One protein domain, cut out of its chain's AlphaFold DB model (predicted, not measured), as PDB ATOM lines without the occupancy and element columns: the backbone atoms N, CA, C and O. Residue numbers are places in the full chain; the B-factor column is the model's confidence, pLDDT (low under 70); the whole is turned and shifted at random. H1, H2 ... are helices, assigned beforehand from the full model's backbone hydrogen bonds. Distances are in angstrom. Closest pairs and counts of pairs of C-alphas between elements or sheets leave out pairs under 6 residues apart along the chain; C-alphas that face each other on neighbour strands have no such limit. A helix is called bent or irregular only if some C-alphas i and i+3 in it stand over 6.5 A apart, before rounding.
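This is residues 12 to 89 of the 110 residues of the protein "Hypothetical protein" of Rotaria sordida (UniProt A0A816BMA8). Two helices, H1 and H3, pack closely on each other and run opposite ways at a slant, and the third helix, H2, lies crosswise over one side of this pair, its early residues at H1 and its later ones at H3. A long stretch with no named element, residues 24 to 53, joins H1 to H2; residues 27 to 32 of it stick out as a loop, and residues 39 to 53 lie on the side of H1 away from H3. The printed part has 78 residues with three named helices, in the order H1, H2, H3 along the chain, and no named strand. Its class is all helix; the whole is compact, with a radius of gyration of the C-alphas of 12.3 A, and spans 34 by 29 by 22 A.

Start at the longest helix, H3, residues 73 to 87. Look next at H1, residues 12 to 23: it touches H3, and the closest C-alphas, those of Ile 16 and Ala 81, are 4.2 A apart. These two run opposite ways at a steep tilt of 42 degrees. Now turn to H2, residues 54 to 67, which is irregular, though only just: C-alphas 60 and 63 are 6.6 A apart, and its line is a rough one. H2 touches H3 with residues 61 to 65 alone, meeting residues 73 to 77 of H3; the closest C-alphas, those of Tyr 65 and Tyr 73, are 7.1 A apart. H2 and H3 are about perpendicular, at 80 degrees. With residues 54 to 57 alone H2 touches residues 14 to 18 of H1; the closest C-alphas, those of Phe 15 and Ala 57, are 6.4 A apart. H1 and H2 are about perpendicular, at 87 degrees. The three pairs of helices are mostly crossed, with no shallow tilt among them. Along the backbone, every O i to N i+4 pair in H1 is within hydrogen-bond range, against 8 of 10 in H2 and 10 of 11 in H3.

Find C-alpha 73 at (8.767, 92.737, 33.081); from there H3 runs 20.3 A to C-alpha 87 at (0.493, 85.786, 15.898). H1 begins at C-alpha 12, at (7.917, 87.912, 16.692), and its last C-alpha, that of Ser 23, is 16.8 A away. H2 runs 20.5 A from C-alpha 54 at (17.732, 91.468, 23.402) to that of Asp 67.

The C-alphas farthest apart are those of Asn 29 and Asp 67, at 37.5 A. The printed part, residues 12 to 89, has no cut. The link from H1 to H2 is long, with 30 residues, and the link from H2 to H3 is tight, with 5. Residues 27 to 32 stand free, as do residues 66 to 71, of which 66 and 67 belong to H2. The mean pLDDT of the printed part is 96.0, and no printed residue is under 70.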
ATOM      1  N   GLY A  12       8.422  89.169  16.137       95.69
ATOM      2  CA  GLY A  12       7.917  87.912  16.692       95.69
ATOM      3  C   GLY A  12       9.015  86.890  17.019       95.69
ATOM      4  O   GLY A  12       9.100  86.464  18.174       95.69
ATOM      5  N   PRO A  13       9.926  86.556  16.082       95.81
ATOM      6  CA  PRO A  13      11.037  85.645  16.364       95.81
ATOM      7  C   PRO A  13      11.943  86.132  17.504       95.81
ATOM      8  O   PRO A  13      12.397  85.336  18.330       95.81
ATOM      9  N   LEU A  14      12.164  87.447  17.601       96.50
ATOM     10  CA  LEU A  14      12.969  88.045  18.664       96.50
ATOM     11  C   LEU A  14      12.276  87.932  20.032       96.50
ATOM     12  O   LEU A  14      12.930  87.594  21.018       96.50
ATOM     13  N   PHE A  15      10.960  88.152  20.102       97.69
ATOM     14  CA  PHE A  15      10.193  87.987  21.341       97.69
ATOM     15  C   PHE A  15      10.132  86.530  21.797       97.69
ATOM     16  O   PHE A  15      10.260  86.260  22.990       97.69
ATOM     17  N   ILE A  16      10.031  85.581  20.865       97.69
ATOM     18  CA  ILE A  16      10.121  84.149  21.181       97.69
ATOM     19  C   ILE A  16      11.494  83.824  21.773       97.69
ATOM     20  O   ILE A  16      11.569  83.210  22.840       97.69
ATOM     21  N   ARG A  17      12.579  84.292  21.139       97.69
ATOM     22  CA  ARG A  17      13.942  84.127  21.667       97.69
ATOM     23  C   ARG A  17      14.091  84.749  23.055       97.69
ATOM     24  O   ARG A  17      14.687  84.123  23.925       97.69
ATOM     25  N   MET A  18      13.539  85.939  23.284       97.88
ATOM     26  CA  MET A  18      13.561  86.594  24.592       97.88
ATOM     27  C   MET A  18      12.871  85.750  25.669       97.88
ATOM     28  O   MET A  18      13.465  85.516  26.718       97.88
ATOM     29  N   GLY A  19      11.648  85.271  25.426       97.81
ATOM     30  CA  GLY A  19      10.924  84.451  26.404       97.81
ATOM     31  C   GLY A  19      11.603  83.108  26.677       97.81
ATOM     32  O   GLY A  19      11.636  82.658  27.829       97.81
ATOM     33  N   TRP A  20      12.195  82.502  25.642       97.62
ATOM     34  CA  TRP A  20      13.028  81.307  25.772       97.62
ATOM     35  C   TRP A  20      14.243  81.574  26.660       97.62
ATOM     36  O   TRP A  20      14.398  80.907  27.677       97.62
ATOM     37  N   LEU A  21      15.067  82.576  26.338       97.19
ATOM     38  CA  LEU A  21      16.291  82.869  27.091       97.19
ATOM     39  C   LEU A  21      16.003  83.348  28.516       97.19
ATOM     40  O   LEU A  21      16.726  82.975  29.436       97.19
ATOM     41  N   ALA A  22      14.910  84.085  28.730       96.44
ATOM     42  CA  ALA A  22      14.467  84.453  30.071       96.44
ATOM     43  C   ALA A  22      14.154  83.213  30.922       96.44
ATOM     44  O   ALA A  22      14.426  83.206  32.113       96.44
ATOM     45  N   SER A  23      13.601  82.155  30.324       96.31
ATOM     46  CA  SER A  23      13.229  80.926  31.038       96.31
ATOM     47  C   SER A  23      14.350  79.881  31.081       96.31
ATOM     48  O   SER A  23      14.391  79.065  31.998       96.31
ATOM     49  N   GLY A  24      15.262  79.904  30.108       95.38
ATOM     50  CA  GLY A  24      16.278  78.876  29.872       95.38
ATOM     51  C   GLY A  24      17.427  78.853  30.876       95.38
ATOM     52  O   GLY A  24      18.281  77.980  30.792       95.38
ATOM     53  N   THR A  25      17.451  79.788  31.826       94.75
ATOM     54  CA  THR A  25      18.434  79.815  32.918       94.75
ATOM     55  C   THR A  25      18.023  78.958  34.118       94.75
ATOM     56  O   THR A  25      18.782  78.856  35.075       94.75
ATOM     57  N   TYR A  26      16.820  78.371  34.097       95.44
ATOM     58  CA  TYR A  26      16.321  77.552  35.199       95.44
ATOM     59  C   TYR A  26      17.172  76.295  35.415       95.44
ATOM     60  O   TYR A  26      17.403  75.523  34.482       95.44
ATOM     61  N   SER A  27      17.557  76.054  36.666       93.81
ATOM     62  CA  SER A  27      18.254  74.846  37.104       93.81
ATOM     63  C   SER A  27      17.374  74.059  38.076       93.81
ATOM     64  O   SER A  27      16.948  74.552  39.119       93.81
ATOM     65  N   GLN A  28      17.091  72.796  37.741       94.88
ATOM     66  CA  GLN A  28      16.297  71.914  38.605       94.88
ATOM     67  C   GLN A  28      17.041  71.538  39.896       94.88
ATOM     68  O   GLN A  28      16.402  71.274  40.911       94.88
ATOM     69  N   ASN A  29      18.376  71.512  39.863       93.62
ATOM     70  CA  ASN A  29      19.195  71.056  40.987       93.62
ATOM     71  C   ASN A  29      19.162  72.033  42.167       93.62
ATOM     72  O   ASN A  29      19.172  71.606  43.319       93.62
ATOM     73  N   ASP A  30      19.123  73.331  41.879       90.06
ATOM     74  CA  ASP A  30      19.172  74.405  42.877       90.06
ATOM     75  C   ASP A  30      17.874  75.233  42.928       90.06
ATOM     76  O   ASP A  30      17.708  76.056  43.826       90.06
ATOM     77  N   SER A  31      16.923  74.981  42.019       90.44
ATOM     78  CA  SER A  31      15.667  75.733  41.883       90.44
ATOM     79  C   SER A  31      15.873  77.239  41.669       90.44
ATOM     80  O   SER A  31      15.029  78.048  42.060       90.44
ATOM     81  N   THR A  32      16.987  77.619  41.045       91.06
ATOM     82  CA  THR A  32      17.321  79.006  40.706       91.06
ATOM     83  C   THR A  32      17.123  79.288  39.219       91.06
ATOM     84  O   THR A  32      16.889  78.388  38.407       91.06
ATOM     85  N   GLY A  33      17.193  80.570  38.857       92.19
ATOM     86  CA  GLY A  33      17.004  81.023  37.486       92.19
ATOM     87  C   GLY A  33      15.559  80.941  37.000       92.19
ATOM     88  O   GLY A  33      14.598  80.915  37.772       92.19
ATOM     89  N   GLY A  34      15.408  80.930  35.679       95.38
ATOM     90  CA  GLY A  34      14.117  80.980  35.010       95.38
ATOM     91  C   GLY A  34      13.580  82.401  34.844       95.38
ATOM     92  O   GLY A  34      14.253  83.394  35.105       95.38
ATOM     93  N   SER A  35      12.335  82.493  34.370       96.38
ATOM     94  CA  SER A  35      11.745  83.765  33.931       96.38
ATOM     95  C   SER A  35      11.183  84.630  35.054       96.38
ATOM     96  O   SER A  35      10.814  85.778  34.805       96.38
ATOM     97  N   ASN A  36      11.104  84.115  36.283       95.81
ATOM     98  CA  ASN A  36      10.713  84.933  37.425       95.81
ATOM     99  C   ASN A  36      11.812  85.962  37.739       95.81
ATOM    100  O   ASN A  36      12.989  85.714  37.502       95.81
ATOM    101  N   GLY A  37      11.436  87.141  38.225       95.19
ATOM    102  CA  GLY A  37      12.374  88.233  38.489       95.19
ATOM    103  C   GLY A  37      12.707  89.088  37.268       95.19
ATOM    104  O   GLY A  37      13.042  90.264  37.423       95.19
ATOM    105  N   GLY A  38      12.575  88.527  36.057       95.94
ATOM    106  CA  GLY A  38      12.895  89.189  34.793       95.94
ATOM    107  C   GLY A  38      14.369  89.600  34.699       95.94
ATOM    108  O   GLY A  38      14.676  90.650  34.131       95.94
ATOM    109  N   CYS A  39      15.261  88.775  35.258       95.75
ATOM    110  CA  CYS A  39      16.693  89.036  35.430       95.75
ATOM    111  C   CYS A  39      17.457  89.298  34.130       95.75
ATOM    112  O   CYS A  39      18.483  89.965  34.162       95.75
ATOM    113  N   ILE A  40      16.932  88.870  32.980       95.31
ATOM    114  CA  ILE A  40      17.546  89.081  31.660       95.31
ATOM    115  C   ILE A  40      17.733  90.567  31.278       95.31
ATOM    116  O   ILE A  40      18.370  90.882  30.273       95.31
ATOM    117  N   ARG A  41      17.173  91.496  32.068       95.88
ATOM    118  CA  ARG A  41      17.368  92.952  31.940       95.88
ATOM    119  C   ARG A  41      18.478  93.526  32.829       95.88
ATOM    120  O   ARG A  41      18.777  94.706  32.705       95.88
ATOM    121  N   PHE A  42      19.044  92.730  33.732       96.31
ATOM    122  CA  PHE A  42      20.057  93.158  34.694       96.31
ATOM    123  C   PHE A  42      21.378  92.427  34.475       96.31
ATOM    124  O   PHE A  42      21.396  91.274  34.041       96.31
ATOM    125  N   GLU A  43      22.483  93.072  34.844       94.94
ATOM    126  CA  GLU A  43      23.765  92.387  34.966       94.94
ATOM    127  C   GLU A  43      23.719  91.346  36.100       94.94
ATOM    128  O   GLU A  43      23.093  91.606  37.134       94.94
ATOM    129  N   PRO A  44      24.381  90.186  35.922       93.44
ATOM    130  CA  PRO A  44      25.252  89.836  34.790       93.44
ATOM    131  C   PRO A  44      24.511  89.305  33.549       93.44
ATOM    132  O   PRO A  44      25.082  89.275  32.462       93.44
ATOM    133  N   GLN A  45      23.246  88.891  33.671       94.75
ATOM    134  CA  GLN A  45      22.543  88.207  32.579       94.75
ATOM    135  C   GLN A  45      22.375  89.049  31.318       94.75
ATOM    136  O   GLN A  45      22.485  88.518  30.212       94.75
ATOM    137  N   SER A  46      22.118  90.349  31.447       94.88
ATOM    138  CA  SER A  46      21.919  91.233  30.296       94.88
ATOM    139  C   SER A  46      23.148  91.336  29.390       94.88
ATOM    140  O   SER A  46      22.990  91.690  28.225       94.88
ATOM    141  N   THR A  47      24.343  91.019  29.902       95.62
ATOM    142  CA  THR A  47      25.620  91.092  29.176       95.62
ATOM    143  C   THR A  47      26.141  89.727  28.731       95.62
ATOM    144  O   THR A  47      27.226  89.639  28.157       95.62
ATOM    145  N   TRP A  48      25.412  88.639  28.987       95.62
ATOM    146  CA  TRP A  48      25.817  87.318  28.514       95.62
ATOM    147  C   TRP A  48      25.807  87.259  26.980       95.62
ATOM    148  O   TRP A  48      24.825  87.692  26.374       95.62
ATOM    149  N   PRO A  49      26.818  86.647  26.328       96.00
ATOM    150  CA  PRO A  49      26.888  86.587  24.865       96.00
ATOM    151  C   PRO A  49      25.632  85.998  24.205       96.00
ATOM    152  O   PRO A  49      25.200  86.456  23.147       96.00
ATOM    153  N   VAL A  50      24.996  85.018  24.857       94.69
ATOM    154  CA  VAL A  50      23.752  84.391  24.383       94.69
ATOM    155  C   VAL A  50      22.555  85.343  24.361       94.69
ATOM    156  O   VAL A  50      21.610  85.088  23.618       94.69
ATOM    157  N   ASN A  51      22.601  86.444  25.118       96.06
ATOM    158  CA  ASN A  51      21.542  87.446  25.257       96.06
ATOM    159  C   ASN A  51      21.774  88.696  24.389       96.06
ATOM    160  O   ASN A  51      20.975  89.634  24.440       96.06
ATOM    161  N   ASN A  52      22.815  88.707  23.550       95.19
ATOM    162  CA  ASN A  52      23.074  89.808  22.623       95.19
ATOM    163  C   ASN A  52      21.863  90.079  21.711       95.19
ATOM    164  O   ASN A  52      21.211  89.142  21.225       95.19
ATOM    165  N   GLY A  53      21.561  91.361  21.494       93.88
ATOM    166  CA  GLY A  53      20.440  91.839  20.678       93.88
ATOM    167  C   GLY A  53      19.079  91.847  21.385       93.88
ATOM    168  O   GLY A  53      18.081  92.233  20.779       93.88
ATOM    169  N   LEU A  54      18.990  91.404  22.647       95.88
ATOM    170  CA  LEU A  54      17.732  91.468  23.402       95.88
ATOM    171  C   LEU A  54      17.384  92.879  23.899       95.88
ATOM    172  O   LEU A  54      16.243  93.105  24.290       95.88
ATOM    173  N   ASP A  55      18.324  93.820  23.863       95.31
ATOM    174  CA  ASP A  55      18.093  95.256  24.050       95.31
ATOM    175  C   ASP A  55      17.020  95.778  23.095       95.31
ATOM    176  O   ASP A  55      16.053  96.375  23.557       95.31
ATOM    177  N   ILE A  56      17.083  95.393  21.818       94.69
ATOM    178  CA  ILE A  56      16.067  95.751  20.821       94.69
ATOM    179  C   ILE A  56      14.674  95.301  21.278       94.69
ATOM    180  O   ILE A  56      13.716  96.069  21.225       94.69
ATOM    181  N   ALA A  57      14.530  94.064  21.763       96.19
ATOM    182  CA  ALA A  57      13.232  93.589  22.232       96.19
ATOM    183  C   ALA A  57      12.778  94.277  23.525       96.19
ATOM    184  O   ALA A  57      11.583  94.538  23.664       96.19
ATOM    185  N   ARG A  58      13.695  94.603  24.445       96.19
ATOM    186  CA  ARG A  58      13.359  95.350  25.666       96.19
ATOM    187  C   ARG A  58      12.831  96.733  25.308       96.19
ATOM    188  O   ARG A  58      11.747  97.090  25.754       96.19
ATOM    189  N   ASP A  59      13.513  97.435  24.411       95.44
ATOM    190  CA  ASP A  59      13.119  98.771  23.965       95.44
ATOM    191  C   ASP A  59      11.740  98.771  23.291       95.44
ATOM    192  O   ASP A  59      10.933  99.675  23.508       95.44
ATOM    193  N   ARG A  60      11.420  97.731  22.505       95.25
ATOM    194  CA  ARG A  60      10.089  97.591  21.884       95.25
ATOM    195  C   ARG A  60       8.986  97.247  22.876       95.25
ATOM    196  O   ARG A  60       7.843  97.642  22.660       95.25
ATOM    197  N   LEU A  61       9.297  96.500  23.931       96.88
ATOM    198  CA  LEU A  61       8.324  96.126  24.957       96.88
ATOM    199  C   LEU A  61       8.153  97.214  26.025       96.88
ATOM    200  O   LEU A  61       7.139  97.228  26.715       96.88
ATOM    201  N   GLU A  62       9.078  98.164  26.116       96.44
ATOM    202  CA  GLU A  62       9.054  99.238  27.107       96.44
ATOM    203  C   GLU A  62       7.796 100.119  27.013       96.44
ATOM    204  O   GLU A  62       7.215 100.494  28.029       96.44
ATOM    205  N   SER A  63       7.313 100.431  25.805       94.81
ATOM    206  CA  SER A  63       6.053 101.177  25.666       94.81
ATOM    207  C   SER A  63       4.865 100.387  26.216       94.81
ATOM    208  O   SER A  63       4.034 100.950  26.918       94.81
ATOM    209  N   VAL A  64       4.831  99.073  25.966       96.31
ATOM    210  CA  VAL A  64       3.794  98.182  26.502       96.31
ATOM    211  C   VAL A  64       3.881  98.126  28.021       96.31
ATOM    212  O   VAL A  64       2.861  98.174  28.688       96.31
ATOM    213  N   TYR A  65       5.079  98.067  28.595       96.94
ATOM    214  CA  TYR A  65       5.229  98.112  30.046       96.94
ATOM    215  C   TYR A  65       4.612  99.387  30.647       96.94
ATOM    216  O   TYR A  65       3.844  99.315  31.606       96.94
ATOM    217  N   ARG A  66       4.896 100.552  30.049       96.62
ATOM    218  CA  ARG A  66       4.400 101.851  30.533       96.62
ATOM    219  C   ARG A  66       2.881 102.001  30.461       96.62
ATOM    220  O   ARG A  66       2.307 102.651  31.330       96.62
ATOM    221  N   ASP A  67       2.244 101.398  29.463       97.50
ATOM    222  CA  ASP A  67       0.799 101.523  29.251       97.50
ATOM    223  C   ASP A  67      -0.038 100.673  30.229       97.50
ATOM    224  O   ASP A  67      -1.241 100.902  30.365       97.50
ATOM    225  N   TYR A  68       0.571  99.708  30.934       96.62
ATOM    226  CA  TYR A  68      -0.144  98.737  31.774       96.62
ATOM    227  C   TYR A  68       0.375  98.723  33.224       96.62
ATOM    228  O   TYR A  68       1.208  97.887  33.590       96.62
ATOM    229  N   PRO A  69      -0.156  99.601  34.100       93.88
ATOM    230  CA  PRO A  69       0.171  99.595  35.522       93.88
ATOM    231  C   PRO A  69      -0.106  98.235  36.178       93.88
ATOM    232  O   PRO A  69      -1.201  97.687  36.064       93.88
ATOM    233  N   GLY A  70       0.884  97.702  36.895       93.44
ATOM    234  CA  GLY A  70       0.800  96.398  37.566       93.44
ATOM    235  C   GLY A  70       1.321  95.218  36.740       93.44
ATOM    236  O   GLY A  70       1.448  94.121  37.282       93.44
ATOM    237  N   LEU A  71       1.673  95.430  35.469       97.19
ATOM    238  CA  LEU A  71       2.421  94.454  34.682       97.19
ATOM    239  C   LEU A  71       3.874  94.380  35.174       97.19
ATOM    240  O   LEU A  71       4.491  95.408  35.446       97.19
ATOM    241  N   THR A  72       4.432  93.174  35.280       98.31
ATOM    242  CA  THR A  72       5.860  92.970  35.572       98.31
ATOM    243  C   THR A  72       6.629  92.718  34.281       98.31
ATOM    244  O   THR A  72       6.085  92.144  33.335       98.31
ATOM    245  N   TYR A  73       7.908  93.092  34.220       98.06
ATOM    246  CA  TYR A  73       8.767  92.737  33.081       98.06
ATOM    247  C   TYR A  73       8.888  91.218  32.936       98.06
ATOM    248  O   TYR A  73       8.896  90.693  31.825       98.06
ATOM    249  N   ALA A  74       8.956  90.506  34.064       97.94
ATOM    250  CA  ALA A  74       8.981  89.048  34.093       97.94
ATOM    251  C   ALA A  74       7.769  88.427  33.367       97.94
ATOM    252  O   ALA A  74       7.928  87.517  32.545       97.94
ATOM    253  N   ASP A  75       6.561  88.936  33.618       98.50
ATOM    254  CA  ASP A  75       5.372  88.502  32.886       98.50
ATOM    255  C   ASP A  75       5.378  89.007  31.442       98.50
ATOM    256  O   ASP A  75       5.154  88.207  30.537       98.50
ATOM    257  N   LEU A  76       5.720  90.274  31.202       98.50
ATOM    258  CA  LEU A  76       5.759  90.878  29.868       98.50
ATOM    259  C   LEU A  76       6.635  90.093  28.886       98.50
ATOM    260  O   LEU A  76       6.186  89.797  27.782       98.50
ATOM    261  N   TYR A  77       7.853  89.702  29.270       98.25
ATOM    262  CA  TYR A  77       8.762  88.972  28.376       98.25
ATOM    263  C   TYR A  77       8.223  87.592  27.990       98.25
ATOM    264  O   TYR A  77       8.333  87.175  26.836       98.25
ATOM    265  N   THR A  78       7.604  86.880  28.932       98.31
ATOM    266  CA  THR A  78       7.028  85.556  28.648       98.31
ATOM    267  C   THR A  78       5.692  85.642  27.916       98.31
ATOM    268  O   THR A  78       5.406  84.801  27.065       98.31
ATOM    269  N   LEU A  79       4.893  86.671  28.200       98.31
ATOM    270  CA  LEU A  79       3.643  86.950  27.504       98.31
ATOM    271  C   LEU A  79       3.908  87.345  26.052       98.31
ATOM    272  O   LEU A  79       3.269  86.810  25.151       98.31
ATOM    273  N   ALA A  80       4.884  88.226  25.809       98.19
ATOM    274  CA  ALA A  80       5.280  88.636  24.466       98.19
ATOM    275  C   ALA A  80       5.685  87.431  23.609       98.19
ATOM    276  O   ALA A  80       5.276  87.342  22.454       98.19
ATOM    277  N   ALA A  81       6.421  86.474  24.182       98.19
ATOM    278  CA  ALA A  81       6.773  85.229  23.506       98.19
ATOM    279  C   ALA A  81       5.543  84.368  23.178       98.19
ATOM    280  O   ALA A  81       5.414  83.902  22.048       98.19
ATOM    281  N   ALA A  82       4.623  84.185  24.133       98.25
ATOM    282  CA  ALA A  82       3.399  83.413  23.913       98.25
ATOM    283  C   ALA A  82       2.529  84.025  22.803       98.25
ATOM    284  O   ALA A  82       2.142  83.335  21.860       98.25
ATOM    285  N   VAL A  83       2.302  85.341  22.860       97.88
ATOM    286  CA  VAL A  83       1.543  86.074  21.837       97.88
ATOM    287  C   VAL A  83       2.261  86.037  20.488       97.88
ATOM    288  O   VAL A  83       1.605  85.899  19.460       97.88
ATOM    289  N   ALA A  84       3.591  86.130  20.459       97.62
ATOM    290  CA  ALA A  84       4.355  86.043  19.218       97.62
ATOM    291  C   ALA A  84       4.178  84.685  18.524       97.62
ATOM    292  O   ALA A  84       3.973  84.664  17.312       97.62
ATOM    293  N   VAL A  85       4.179  83.569  19.266       97.81
ATOM    294  CA  VAL A  85       3.889  82.241  18.691       97.81
ATOM    295  C   VAL A  85       2.507  82.227  18.040       97.81
ATOM    296  O   VAL A  85       2.386  81.841  16.879       97.81
ATOM    297  N   GLU A  86       1.482  82.702  18.744       97.00
ATOM    298  CA  GLU A  86       0.108  82.746  18.229       97.00
ATOM    299  C   GLU A  86      -0.026  83.629  16.986       97.00
ATOM    300  O   GLU A  86      -0.628  83.236  15.986       97.00
ATOM    301  N   LYS A  87       0.562  84.830  17.014       95.12
ATOM    302  CA  LYS A  87       0.493  85.786  15.898       95.12
ATOM    303  C   LYS A  87       1.253  85.327  14.663       95.12
ATOM    304  O   LYS A  87       0.928  85.768  13.567       95.12
ATOM    305  N   MET A  88       2.215  84.428  14.824       94.88
ATOM    306  CA  MET A  88       2.950  83.815  13.720       94.88
ATOM    307  C   MET A  88       2.296  82.520  13.209       94.88
ATOM    308  O   MET A  88       2.930  81.759  12.485       94.88
ATOM    309  N   GLY A  89       1.035  82.257  13.573       96.00
ATOM    310  CA  GLY A  89       0.286  81.082  13.116       96.00
ATOM    311  C   GLY A  89       0.572  79.806  13.909       96.00
ATOM    312  O   GLY A  89       0.161  78.722  13.497       96.00
TER     313      GLY A  89